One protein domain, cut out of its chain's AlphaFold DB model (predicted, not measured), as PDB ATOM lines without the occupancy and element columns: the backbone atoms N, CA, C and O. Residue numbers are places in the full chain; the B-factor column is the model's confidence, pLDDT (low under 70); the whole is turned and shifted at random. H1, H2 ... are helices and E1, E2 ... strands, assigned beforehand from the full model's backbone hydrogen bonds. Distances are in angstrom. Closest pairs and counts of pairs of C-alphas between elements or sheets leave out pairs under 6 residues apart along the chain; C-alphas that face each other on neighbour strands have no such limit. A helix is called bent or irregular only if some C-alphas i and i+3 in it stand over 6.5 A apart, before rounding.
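Overview. This is residues 3 to 83 of the 83 residues of an uncharacterized protein of Brevibacillus laterosporus (UniProt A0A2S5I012). What does the model look like at first sight? A helical hairpin, H3 and H4 running side by side and opposite ways, has the short irregular helix H1 packed on residues 66 to 74 of H4, and H2 touches H1 about perpendicular to it. A long loop, residues 25 to 42, leads from H2 to the short strand E1, to which residues 3 to 4 and 30 to 31 are tied by short antiparallel pairings. What is it made of, and how large is it? The printed part has 81 residues, mostly helix by its named elements, in the order H1, H2, E1, H3, H4. It is compact, with a radius of gyration of the C-alphas of 11.8 A and spans of 34 by 32 by 18 A.

Arrangement. How does H1 stand to its neighbours? H1, residues 5 to 12, touches H2, residues 16 to 24, about perpendicular at 75 degrees, the closest C-alphas being those of Ser 9 and Glu 16, 5.4 A apart. H1 also touches H4, residues 64 to 81, at a steep tilt of 42 degrees, opposite ways; the closest C-alphas are those of Val 12 and Gly 70, 3.9 A apart. How do H3 and H4 stand? H3, residues 46 to 58, forms a helical hairpin with H4, at a shallow tilt of 9 degrees, and the closest C-alphas are those of Leu 46 and Ile 74, 6.3 A apart. Which parts keep some distance? H1 and H3 are near each other, as are H2 and H3, while H2 and H4 are apart. E1, residues 43 to 45, pairs with no named strand, is apart from H4 and meets H3 only through their link. Are the helices' backbones in order? In H2, H3 and H4 every O i to N i+4 pair is within hydrogen-bond range, but in H1 2 of 4 are, beside 3 of 5 O i to N i+3 pairs.

Along the chain. Where do the first two helices lie? H1 begins with C-alpha 5 at (-133.432, 165.868, 67.733) and is irregular, with C-alphas 7 and 10 standing 7.6 A apart. It measures 10.5 A from first to last C-alpha, and H2 12.1 A. Where do the later elements lie? E1 measures 7.0 A, and H3, 18.4 A long, begins with C-alpha 46 at (-132.847, 163.835, 77.901). H4, the longest helix, measures 26.1 A and ends with C-alpha 81 at (-129.707, 153.831, 76.234).

Size, cuts and confidence. How far does it reach? The two C-alphas farthest apart are those of Gly 60 and Lys 83, at 34.5 A. How are the elements linked? The link from H2 to E1, 18 residues, is long, and the links H1 to H2, E1 to H3 and H3 to H4 are tight. Is the printed part whole and the model confident? The printed part runs from residue 3 to residue 83, the chain's last, without a cut. Its mean pLDDT is 95.9, and no printed residue is under 70.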
ATOM      1  N   VAL A   3    -129.687 162.402  72.794       96.19
ATOM      2  CA  VAL A   3    -130.447 161.846  71.669       96.19
ATOM      3  C   VAL A   3    -130.493 162.837  70.512       96.19
ATOM      4  O   VAL A   3    -130.497 164.043  70.734       96.19
ATOM      5  N   VAL A   4    -130.535 162.343  69.275       96.44
ATOM      6  CA  VAL A   4    -130.651 163.204  68.089       96.44
ATOM      7  C   VAL A   4    -132.052 163.828  68.034       96.44
ATOM      8  O   VAL A   4    -133.040 163.132  68.281       96.44
ATOM      9  N   LEU A   5    -132.165 165.115  67.679       96.12
ATOM     10  CA  LEU A   5    -133.432 165.868  67.733       96.12
ATOM     11  C   LEU A   5    -134.580 165.173  66.991       96.12
ATOM     12  O   LEU A   5    -135.647 164.966  67.571       96.12
ATOM     13  N   HIS A   6    -134.344 164.728  65.752       94.00
ATOM     14  CA  HIS A   6    -135.372 164.077  64.928       94.00
ATOM     15  C   HIS A   6    -135.909 162.762  65.526       94.00
ATOM     16  O   HIS A   6    -136.971 162.278  65.134       94.00
ATOM     17  N   GLN A   7    -135.184 162.146  66.467       94.12
ATOM     18  CA  GLN A   7    -135.623 160.911  67.121       94.12
ATOM     19  C   GLN A   7    -136.626 161.175  68.252       94.12
ATOM     20  O   GLN A   7    -137.404 160.273  68.587       94.12
ATOM     21  N   ILE A   8    -136.621 162.380  68.839       94.88
ATOM     22  CA  ILE A   8    -137.398 162.725  70.040       94.88
ATOM     23  C   ILE A   8    -138.459 163.804  69.806       94.88
ATOM     24  O   ILE A   8    -139.528 163.695  70.405       94.88
ATOM     25  N   SER A   9    -138.226 164.765  68.908       92.75
ATOM     26  CA  SER A   9    -139.103 165.910  68.592       92.75
ATOM     27  C   SER A   9    -140.599 165.551  68.566       92.75
ATOM     28  O   SER A   9    -141.384 165.910  69.450       92.75
ATOM     29  N   ASN A  10    -140.990 164.708  67.610       87.38
ATOM     30  CA  ASN A  10    -142.375 164.296  67.390       87.38
ATOM     31  C   ASN A  10    -142.964 163.500  68.564       87.38
ATOM     32  O   ASN A  10    -144.181 163.464  68.751       87.38
ATOM     33  N   LYS A  11    -142.114 162.858  69.371       92.81
ATOM     34  CA  LYS A  11    -142.544 162.053  70.519       92.81
ATOM     35  C   LYS A  11    -142.897 162.923  71.718       92.81
ATOM     36  O   LYS A  11    -143.875 162.629  72.399       92.81
ATOM     37  N   VAL A  12    -142.148 164.006  71.931       93.44
ATOM     38  CA  VAL A  12    -142.426 164.996  72.989       93.44
ATOM     39  C   VAL A  12    -143.391 166.093  72.540       93.44
ATOM     40  O   VAL A  12    -143.822 166.919  73.338       93.44
ATOM     41  N   GLY A  13    -143.789 166.081  71.265       92.31
ATOM     42  CA  GLY A  13    -144.726 167.052  70.708       92.31
ATOM     43  C   GLY A  13    -144.117 168.447  70.550       92.31
ATOM     44  O   GLY A  13    -144.853 169.435  70.573       92.31
ATOM     45  N   LEU A  14    -142.795 168.531  70.403       93.88
ATOM     46  CA  LEU A  14    -142.058 169.750  70.083       93.88
ATOM     47  C   LEU A  14    -141.372 169.548  68.733       93.88
ATOM     48  O   LEU A  14    -140.744 168.517  68.515       93.88
ATOM     49  N   ARG A  15    -141.498 170.505  67.814       94.94
ATOM     50  CA  ARG A  15    -140.783 170.436  66.528       94.94
ATOM     51  C   ARG A  15    -139.275 170.548  66.762       94.94
ATOM     52  O   ARG A  15    -138.851 171.161  67.737       94.94
ATOM     53  N   GLU A  16    -138.466 170.021  65.848       96.25
ATOM     54  CA  GLU A  16    -137.001 170.127  65.907       96.25
ATOM     55  C   GLU A  16    -136.544 171.585  66.003       96.25
ATOM     56  O   GLU A  16    -135.632 171.878  66.764       96.25
ATOM     57  N   THR A  17    -137.215 172.502  65.299       96.69
ATOM     58  CA  THR A  17    -136.942 173.944  65.385       96.69
ATOM     59  C   THR A  17    -137.197 174.489  66.786       96.69
ATOM     60  O   THR A  17    -136.347 175.175  67.324       96.69
ATOM     61  N   GLN A  18    -138.301 174.105  67.434       96.31
ATOM     62  CA  GLN A  18    -138.605 174.543  68.803       96.31
ATOM     63  C   GLN A  18    -137.594 174.004  69.821       96.31
ATOM     64  O   GLN A  18    -137.294 174.670  70.807       96.31
ATOM     65  N   LEU A  19    -137.091 172.785  69.603       96.88
ATOM     66  CA  LEU A  19    -136.025 172.222  70.428       96.88
ATOM     67  C   LEU A  19    -134.691 172.926  70.173       96.88
ATOM     68  O   LEU A  19    -133.963 173.190  71.120       96.88
ATOM     69  N   ALA A  20    -134.384 173.250  68.919       97.44
ATOM     70  CA  ALA A  20    -133.194 174.012  68.578       97.44
ATOM     71  C   ALA A  20    -133.226 175.426  69.164       97.44
ATOM     72  O   ALA A  20    -132.219 175.851  69.718       97.44
ATOM     73  N   ASP A  21    -134.374 176.104  69.126       97.69
ATOM     74  CA  ASP A  21    -134.561 177.410  69.760       97.69
ATOM     75  C   ASP A  21    -134.330 177.308  71.276       97.69
ATOM     76  O   ASP A  21    -133.576 178.093  71.842       97.69
ATOM     77  N   ALA A  22    -134.902 176.291  71.935       97.50
ATOM     78  CA  ALA A  22    -134.690 176.052  73.364       97.50
ATOM     79  C   ALA A  22    -133.212 175.766  73.701       97.50
ATOM     80  O   ALA A  22    -132.721 176.185  74.748       97.50
ATOM     81  N   ILE A  23    -132.479 175.095  72.806       98.00
ATOM     82  CA  ILE A  23    -131.034 174.875  72.954       98.00
ATOM     83  C   ILE A  23    -130.255 176.183  72.794       98.00
ATOM     84  O   ILE A  23    -129.389 176.489  73.610       98.00
ATOM     85  N   GLN A  24    -130.563 176.971  71.765       97.00
ATOM     86  CA  GLN A  24    -129.893 178.244  71.491       97.00
ATOM     87  C   GLN A  24    -130.137 179.278  72.596       97.00
ATOM     88  O   GLN A  24    -129.234 180.046  72.920       97.00
ATOM     89  N   ASN A  25    -131.321 179.256  73.210       96.75
ATOM     90  CA  ASN A  25    -131.669 180.108  74.346       96.75
ATOM     91  C   ASN A  25    -131.054 179.634  75.675       96.75
ATOM     92  O   ASN A  25    -131.123 180.354  76.667       96.75
ATOM     93  N   GLY A  26    -130.455 178.439  75.710       97.00
ATOM     94  CA  GLY A  26    -129.901 177.845  76.927       97.00
ATOM     95  C   GLY A  26    -130.942 177.230  77.870       97.00
ATOM     96  O   GLY A  26    -130.578 176.815  78.968       97.00
ATOM     97  N   ASP A  27    -132.208 177.128  77.452       97.50
ATOM     98  CA  ASP A  27    -133.278 176.474  78.220       97.50
ATOM     99  C   ASP A  27    -133.077 174.952  78.288       97.50
ATOM    100  O   ASP A  27    -133.496 174.289  79.241       97.50
ATOM    101  N   VAL A  28    -132.444 174.388  77.253       97.69
ATOM    102  CA  VAL A  28    -132.164 172.958  77.136       97.69
ATOM    103  C   VAL A  28    -130.709 172.718  76.747       97.69
ATOM    104  O   VAL A  28    -130.195 173.295  75.796       97.69
ATOM    105  N   THR A  29    -130.042 171.786  77.419       98.38
ATOM    106  CA  THR A  29    -128.703 171.334  77.039       98.38
ATOM    107  C   THR A  29    -128.762 170.525  75.745       98.38
ATOM    108  O   THR A  29    -129.418 169.481  75.672       98.38
ATOM    109  N   GLY A  30    -128.026 170.966  74.731       97.62
ATOM    110  CA  GLY A  30    -127.938 170.300  73.440       97.62
ATOM    111  C   GLY A  30    -126.948 170.983  72.509       97.62
ATOM    112  O   GLY A  30    -126.214 171.883  72.911       97.62
ATOM    113  N   GLU A  31    -126.954 170.564  71.250       98.06
ATOM    114  CA  GLU A  31    -126.141 171.165  70.197       98.06
ATOM    115  C   GLU A  31    -126.897 171.134  68.873       98.06
ATOM    116  O   GLU A  31    -127.537 170.136  68.525       98.06
ATOM    117  N   VAL A  32    -126.795 172.225  68.116       97.38
ATOM    118  CA  VAL A  32    -127.405 172.365  66.791       97.38
ATOM    119  C   VAL A  32    -126.319 172.808  65.805       97.38
ATOM    120  O   VAL A  32    -126.128 174.010  65.602       97.38
ATOM    121  N   PRO A  33    -125.573 171.858  65.209       96.19
ATOM    122  CA  PRO A  33    -124.489 172.167  64.281       96.19
ATOM    123  C   PRO A  33    -124.983 172.977  63.087       96.19
ATOM    124  O   PRO A  33    -126.059 172.696  62.552       96.19
ATOM    125  N   ASP A  34    -124.209 173.991  62.699       95.31
ATOM    126  CA  ASP A  34    -124.530 174.927  61.612       95.31
ATOM    127  C   ASP A  34    -125.910 175.592  61.751       95.31
ATOM    128  O   ASP A  34    -126.518 175.994  60.761       95.31
ATOM    129  N   GLN A  35    -126.443 175.658  62.981       93.25
ATOM    130  CA  GLN A  35    -127.815 176.095  63.268       93.25
ATOM    131  C   GLN A  35    -128.882 175.302  62.492       93.25
ATOM    132  O   GLN A  35    -130.003 175.772  62.302       93.25
ATOM    133  N   ASN A  36    -128.561 174.077  62.063       96.44
ATOM    134  CA  ASN A  36    -129.466 173.209  61.329       96.44
ATOM    135  C   ASN A  36    -130.170 172.208  62.276       96.44
ATOM    136  O   ASN A  36    -129.597 171.157  62.587       96.44
ATOM    137  N   PRO A  37    -131.432 172.457  62.685       95.12
ATOM    138  CA  PRO A  37    -132.192 171.564  63.572       95.12
ATOM    139  C   PRO A  37    -132.427 170.163  62.991       95.12
ATOM    140  O   PRO A  37    -132.684 169.216  63.734       95.12
ATOM    141  N   TYR A  38    -132.338 170.016  61.669       95.81
ATOM    142  CA  TYR A  38    -132.536 168.749  60.965       95.81
ATOM    143  C   TYR A  38    -131.235 167.965  60.770       95.81
ATOM    144  O   TYR A  38    -131.250 166.868  60.204       95.81
ATOM    145  N   SER A  39    -130.102 168.509  61.223       96.12
ATOM    146  CA  SER A  39    -128.824 167.812  61.173       96.12
ATOM    147  C   SER A  39    -128.914 166.481  61.919       96.12
ATOM    148  O   SER A  39    -129.426 166.394  63.036       96.12
ATOM    149  N   LYS A  40    -128.341 165.424  61.334       94.62
ATOM    150  CA  LYS A  40    -128.196 164.123  62.014       94.62
ATOM    151  C   LYS A  40    -127.280 164.202  63.239       94.62
ATOM    152  O   LYS A  40    -127.261 163.268  64.035       94.62
ATOM    153  N   LEU A  41    -126.526 165.292  63.357       96.12
ATOM    154  CA  LEU A  41    -125.649 165.584  64.478       96.12
ATOM    155  C   LEU A  41    -126.313 166.491  65.521       96.12
ATOM    156  O   LEU A  41    -125.759 166.621  66.602       96.12
ATOM    157  N   ALA A  42    -127.479 167.092  65.242       97.75
ATOM    158  CA  ALA A  42    -128.177 167.915  66.224       97.75
ATOM    159  C   ALA A  42    -128.756 167.036  67.338       97.75
ATOM    160  O   ALA A  42    -129.500 166.089  67.067       97.75
ATOM    161  N   TRP A  43    -128.431 167.339  68.592       97.88
ATOM    162  CA  TRP A  43    -128.769 166.488  69.730       97.88
ATOM    163  C   TRP A  43    -129.257 167.286  70.935       97.88
ATOM    164  O   TRP A  43    -128.999 168.477  71.070       97.88
ATOM    165  N   VAL A  44    -129.964 166.596  71.826       98.00
ATOM    166  CA  VAL A  44    -130.486 167.133  73.083       98.00
ATOM    167  C   VAL A  44    -130.222 166.166  74.229       98.00
ATOM    168  O   VAL A  44    -130.262 164.945  74.043       98.00
ATOM    169  N   ASP A  45    -129.936 166.693  75.416       98.06
ATOM    170  CA  ASP A  45    -129.865 165.898  76.635       98.06
ATOM    171  C   ASP A  45    -131.271 165.593  77.181       98.06
ATOM    172  O   ASP A  45    -132.101 166.479  77.369       98.06
ATOM    173  N   LEU A  46    -131.538 164.316  77.459       97.00
ATOM    174  CA  LEU A  46    -132.847 163.835  77.901       97.00
ATOM    175  C   LEU A  46    -133.254 164.317  79.300       97.00
ATOM    176  O   LEU A  46    -134.451 164.431  79.550       97.00
ATOM    177  N   LEU A  47    -132.310 164.557  80.219       97.00
ATOM    178  CA  LEU A  47    -132.644 165.076  81.549       97.00
ATOM    179  C   LEU A  47    -133.016 166.553  81.442       97.00
ATOM    180  O   LEU A  47    -134.060 166.961  81.940       97.00
ATOM    181  N   SER A  48    -132.209 167.332  80.725       98.00
ATOM    182  CA  SER A  48    -132.515 168.742  80.488       98.00
ATOM    183  C   SER A  48    -133.835 168.927  79.726       98.00
ATOM    184  O   SER A  48    -134.652 169.762  80.110       98.00
ATOM    185  N   LEU A  49    -134.111 168.085  78.721       97.94
ATOM    186  CA  LEU A  49    -135.390 168.090  78.009       97.94
ATOM    187  C   LEU A  49    -136.577 167.757  78.924       97.94
ATOM    188  O   LEU A  49    -137.651 168.333  78.756       97.94
ATOM    189  N   GLN A  50    -136.409 166.835  79.876       98.00
ATOM    190  CA  GLN A  50    -137.454 166.526  80.851       98.00
ATOM    191  C   GLN A  50    -137.775 167.749  81.711       98.00
ATOM    192  O   GLN A  50    -138.936 168.137  81.790       98.00
ATOM    193  N   ASN A  51    -136.746 168.378  82.281       98.19
ATOM    194  CA  ASN A  51    -136.906 169.564  83.122       98.19
ATOM    195  C   ASN A  51    -137.587 170.701  82.347       98.19
ATOM    196  O   ASN A  51    -138.463 171.385  82.868       98.19
ATOM    197  N   TYR A  52    -137.239 170.873  81.070       98.06
ATOM    198  CA  TYR A  52    -137.885 171.862  80.211       98.06
ATOM    199  C   TYR A  52    -139.364 171.545  79.949       98.06
ATOM    200  O   TYR A  52    -140.203 172.442  79.966       98.06
ATOM    201  N   MET A  53    -139.716 170.273  79.750       97.88
ATOM    202  CA  MET A  53    -141.115 169.851  79.614       97.88
ATOM    203  C   MET A  53    -141.919 170.091  80.898       97.88
ATOM    204  O   MET A  53    -143.072 170.512  80.806       97.88
ATOM    205  N   GLU A  54    -141.324 169.846  82.067       98.19
ATOM    206  CA  GLU A  54    -141.914 170.160  83.377       98.19
ATOM    207  C   GLU A  54    -142.161 171.664  83.508       98.19
ATOM    208  O   GLU A  54    -143.296 172.078  83.730       98.19
ATOM    209  N   TRP A  55    -141.153 172.487  83.217       98.06
ATOM    210  CA  TRP A  55    -141.295 173.942  83.230       98.06
ATOM    211  C   TRP A  55    -142.385 174.437  82.267       98.06
ATOM    212  O   TRP A  55    -143.229 175.249  82.639       98.06
ATOM    213  N   LEU A  56    -142.435 173.928  81.030       97.62
ATOM    214  CA  LEU A  56    -143.490 174.291  80.076       97.62
ATOM    215  C   LEU A  56    -144.892 173.961  80.611       97.62
ATOM    216  O   LEU A  56    -145.837 174.707  80.338       97.62
ATOM    217  N   TYR A  57    -145.037 172.851  81.334       98.19
ATOM    218  CA  TYR A  57    -146.299 172.454  81.946       98.19
ATOM    219  C   TYR A  57    -146.669 173.366  83.121       98.19
ATOM    220  O   TYR A  57    -147.785 173.881  83.152       98.19
ATOM    221  N   GLU A  58    -145.723 173.657  84.016       98.12
ATOM    222  CA  GLU A  58    -145.909 174.575  85.150       98.12
ATOM    223  C   GLU A  58    -146.301 175.990  84.706       98.12
ATOM    224  O   GLU A  58    -147.110 176.650  85.354       98.12
ATOM    225  N   GLN A  59    -145.776 176.447  83.565       97.81
ATOM    226  CA  GLN A  59    -146.129 177.738  82.964       97.81
ATOM    227  C   GLN A  59    -147.459 177.717  82.184       97.81
ATOM    228  O   GLN A  59    -147.810 178.709  81.544       97.81
ATOM    229  N   GLY A  60    -148.178 176.588  82.147       97.56
ATOM    230  CA  GLY A  60    -149.419 176.431  81.380       97.56
ATOM    231  C   GLY A  60    -149.238 176.499  79.858       97.56
ATOM    232  O   GLY A  60    -150.213 176.668  79.127       97.56
ATOM    233  N   LYS A  61    -148.003 176.371  79.349       96.88
ATOM    234  CA  LYS A  61    -147.684 176.454  77.909       96.88
ATOM    235  C   LYS A  61    -147.999 175.163  77.154       96.88
ATOM    236  O   LYS A  61    -148.103 175.174  75.925       96.88
ATOM    237  N   ILE A  62    -148.133 174.044  77.863       96.81
ATOM    238  CA  ILE A  62    -148.552 172.753  77.311       96.81
ATOM    239  C   ILE A  62    -149.643 172.124  78.175       96.81
ATOM    240  O   ILE A  62    -149.711 172.347  79.378       96.81
ATOM    241  N   THR A  63    -150.496 171.309  77.554       97.25
ATOM    242  CA  THR A  63    -151.542 170.571  78.268       97.25
ATOM    243  C   THR A  63    -150.954 169.415  79.075       97.25
ATOM    244  O   THR A  63    -149.924 168.851  78.699       97.25
ATOM    245  N   GLU A  64    -151.658 168.987  80.125       97.25
ATOM    246  CA  GLU A  64    -151.293 167.801  80.913       97.25
ATOM    247  C   GLU A  64    -151.129 166.557  80.025       97.25
ATOM    248  O   GLU A  64    -150.132 165.844  80.113       97.25
ATOM    249  N   GLN A  65    -152.047 166.337  79.078       96.19
ATOM    250  CA  GLN A  65    -151.951 165.221  78.134       96.19
ATOM    251  C   GLN A  65    -150.646 165.256  77.320       96.19
ATOM    252  O   GLN A  65    -150.019 164.215  77.097       96.19
ATOM    253  N   LYS A  66    -150.229 166.444  76.862       95.94
ATOM    254  CA  LYS A  66    -148.985 166.623  76.104       95.94
ATOM    255  C   LYS A  66    -147.764 166.388  76.991       95.94
ATOM    256  O   LYS A  66    -146.844 165.692  76.564       95.94
ATOM    257  N   PHE A  67    -147.790 166.914  78.214       97.62
ATOM    258  CA  PHE A  67    -146.755 166.705  79.220       97.62
ATOM    259  C   PHE A  67    -146.559 165.213  79.527       97.62
ATOM    260  O   PHE A  67    -145.488 164.669  79.255       97.62
ATOM    261  N   LEU A  68    -147.615 164.514  79.960       97.44
ATOM    262  CA  LEU A  68    -147.567 163.090  80.311       97.44
ATOM    263  C   LEU A  68    -147.059 162.221  79.153       97.44
ATOM    264  O   LEU A  68    -146.234 161.322  79.347       97.44
ATOM    265  N   LYS A  69    -147.514 162.500  77.925       96.12
ATOM    266  CA  LYS A  69    -147.030 161.803  76.726       96.12
ATOM    267  C   LYS A  69    -145.532 162.037  76.506       96.12
ATOM    268  O   LYS A  69    -144.811 161.079  76.226       96.12
ATOM    269  N   GLY A  70    -145.070 163.281  76.622       96.81
ATOM    270  CA  GLY A  70    -143.666 163.629  76.423       96.81
ATOM    271  C   GLY A  70    -142.745 162.976  77.450       96.81
ATOM    272  O   GLY A  70    -141.793 162.302  77.055       96.81
ATOM    273  N   ILE A  71    -143.082 163.068  78.740       97.88
ATOM    274  CA  ILE A  71    -142.317 162.441  79.828       97.88
ATOM    275  C   ILE A  71    -142.212 160.929  79.622       97.88
ATOM    276  O   ILE A  71    -141.113 160.378  79.634       97.88
ATOM    277  N   ARG A  72    -143.326 160.252  79.306       97.56
ATOM    278  CA  ARG A  72    -143.316 158.812  79.004       97.56
ATOM    279  C   ARG A  72    -142.316 158.455  77.900       97.56
ATOM    280  O   ARG A  72    -141.636 157.434  77.989       97.56
ATOM    281  N   HIS A  73    -142.234 159.251  76.836       97.25
ATOM    282  CA  HIS A  73    -141.305 158.981  75.740       97.25
ATOM    283  C   HIS A  73    -139.843 159.250  76.102       97.25
ATOM    284  O   HIS A  73    -138.980 158.487  75.659       97.25
ATOM    285  N   ILE A  74    -139.575 160.282  76.905       97.25
ATOM    286  CA  ILE A  74    -138.239 160.572  77.437       97.25
ATOM    287  C   ILE A  74    -137.759 159.403  78.302       97.25
ATOM    288  O   ILE A  74    -136.676 158.866  78.059       97.25
ATOM    289  N   GLU A  75    -138.588 158.928  79.232       96.56
ATOM    290  CA  GLU A  75    -138.245 157.813  80.122       96.56
ATOM    291  C   GLU A  75    -137.978 156.513  79.357       96.56
ATOM    292  O   GLU A  75    -136.975 155.834  79.589       96.56
ATOM    293  N   LEU A  76    -138.804 156.199  78.355       95.94
ATOM    294  CA  LEU A  76    -138.566 155.047  77.481       95.94
ATOM    295  C   LEU A  76    -137.243 155.154  76.708       95.94
ATOM    296  O   LEU A  76    -136.633 154.129  76.408       95.94
ATOM    297  N   MET A  77    -136.794 156.360  76.350       94.94
ATOM    298  CA  MET A  77    -135.484 156.536  75.718       94.94
ATOM    299  C   MET A  77    -134.336 156.385  76.701       94.94
ATOM    300  O   MET A  77    -133.364 155.712  76.367       94.94
ATOM    301  N   LYS A  78    -134.451 156.942  77.911       94.94
ATOM    302  CA  LYS A  78    -133.443 156.741  78.958       94.94
ATOM    303  C   LYS A  78    -133.234 155.254  79.224       94.94
ATOM    304  O   LYS A  78    -132.112 154.771  79.155       94.94
ATOM    305  N   GLN A  79    -134.319 154.497  79.401       94.69
ATOM    306  CA  GLN A  79    -134.262 153.041  79.581       94.69
ATOM    307  C   GLN A  79    -133.578 152.316  78.418       94.69
ATOM    308  O   GLN A  79    -132.870 151.336  78.641       94.69
ATOM    309  N   LYS A  80    -133.783 152.778  77.180       92.44
ATOM    310  CA  LYS A  80    -133.166 152.173  75.994       92.44
ATOM    311  C   LYS A  80    -131.666 152.404  75.906       92.44
ATOM    312  O   LYS A  80    -130.999 151.499  75.431       92.44
ATOM    313  N   LEU A  81    -131.151 153.565  76.320       89.62
ATOM    314  CA  LEU A  81    -129.707 153.831  76.234       89.62
ATOM    315  C   LEU A  81    -128.942 153.468  77.525       89.62
ATOM    316  O   LEU A  81    -127.736 153.670  77.577       89.62
ATOM    317  N   MET A  82    -129.626 152.974  78.565       86.00
ATOM    318  CA  MET A  82    -128.994 152.362  79.750       86.00
ATOM    319  C   MET A  82    -128.694 150.864  79.564       86.00
ATOM    320  O   MET A  82    -128.018 150.281  80.407       86.00
ATOM    321  N   LYS A  83    -129.232 150.240  78.509       71.75
ATOM    322  CA  LYS A  83    -128.942 148.856  78.114       71.75
ATOM    323  C   LYS A  83    -127.816 148.829  77.095       71.75
ATOM    324  O   LYS A  83    -127.040 147.854  77.148       71.75
TER     325      LYS A  83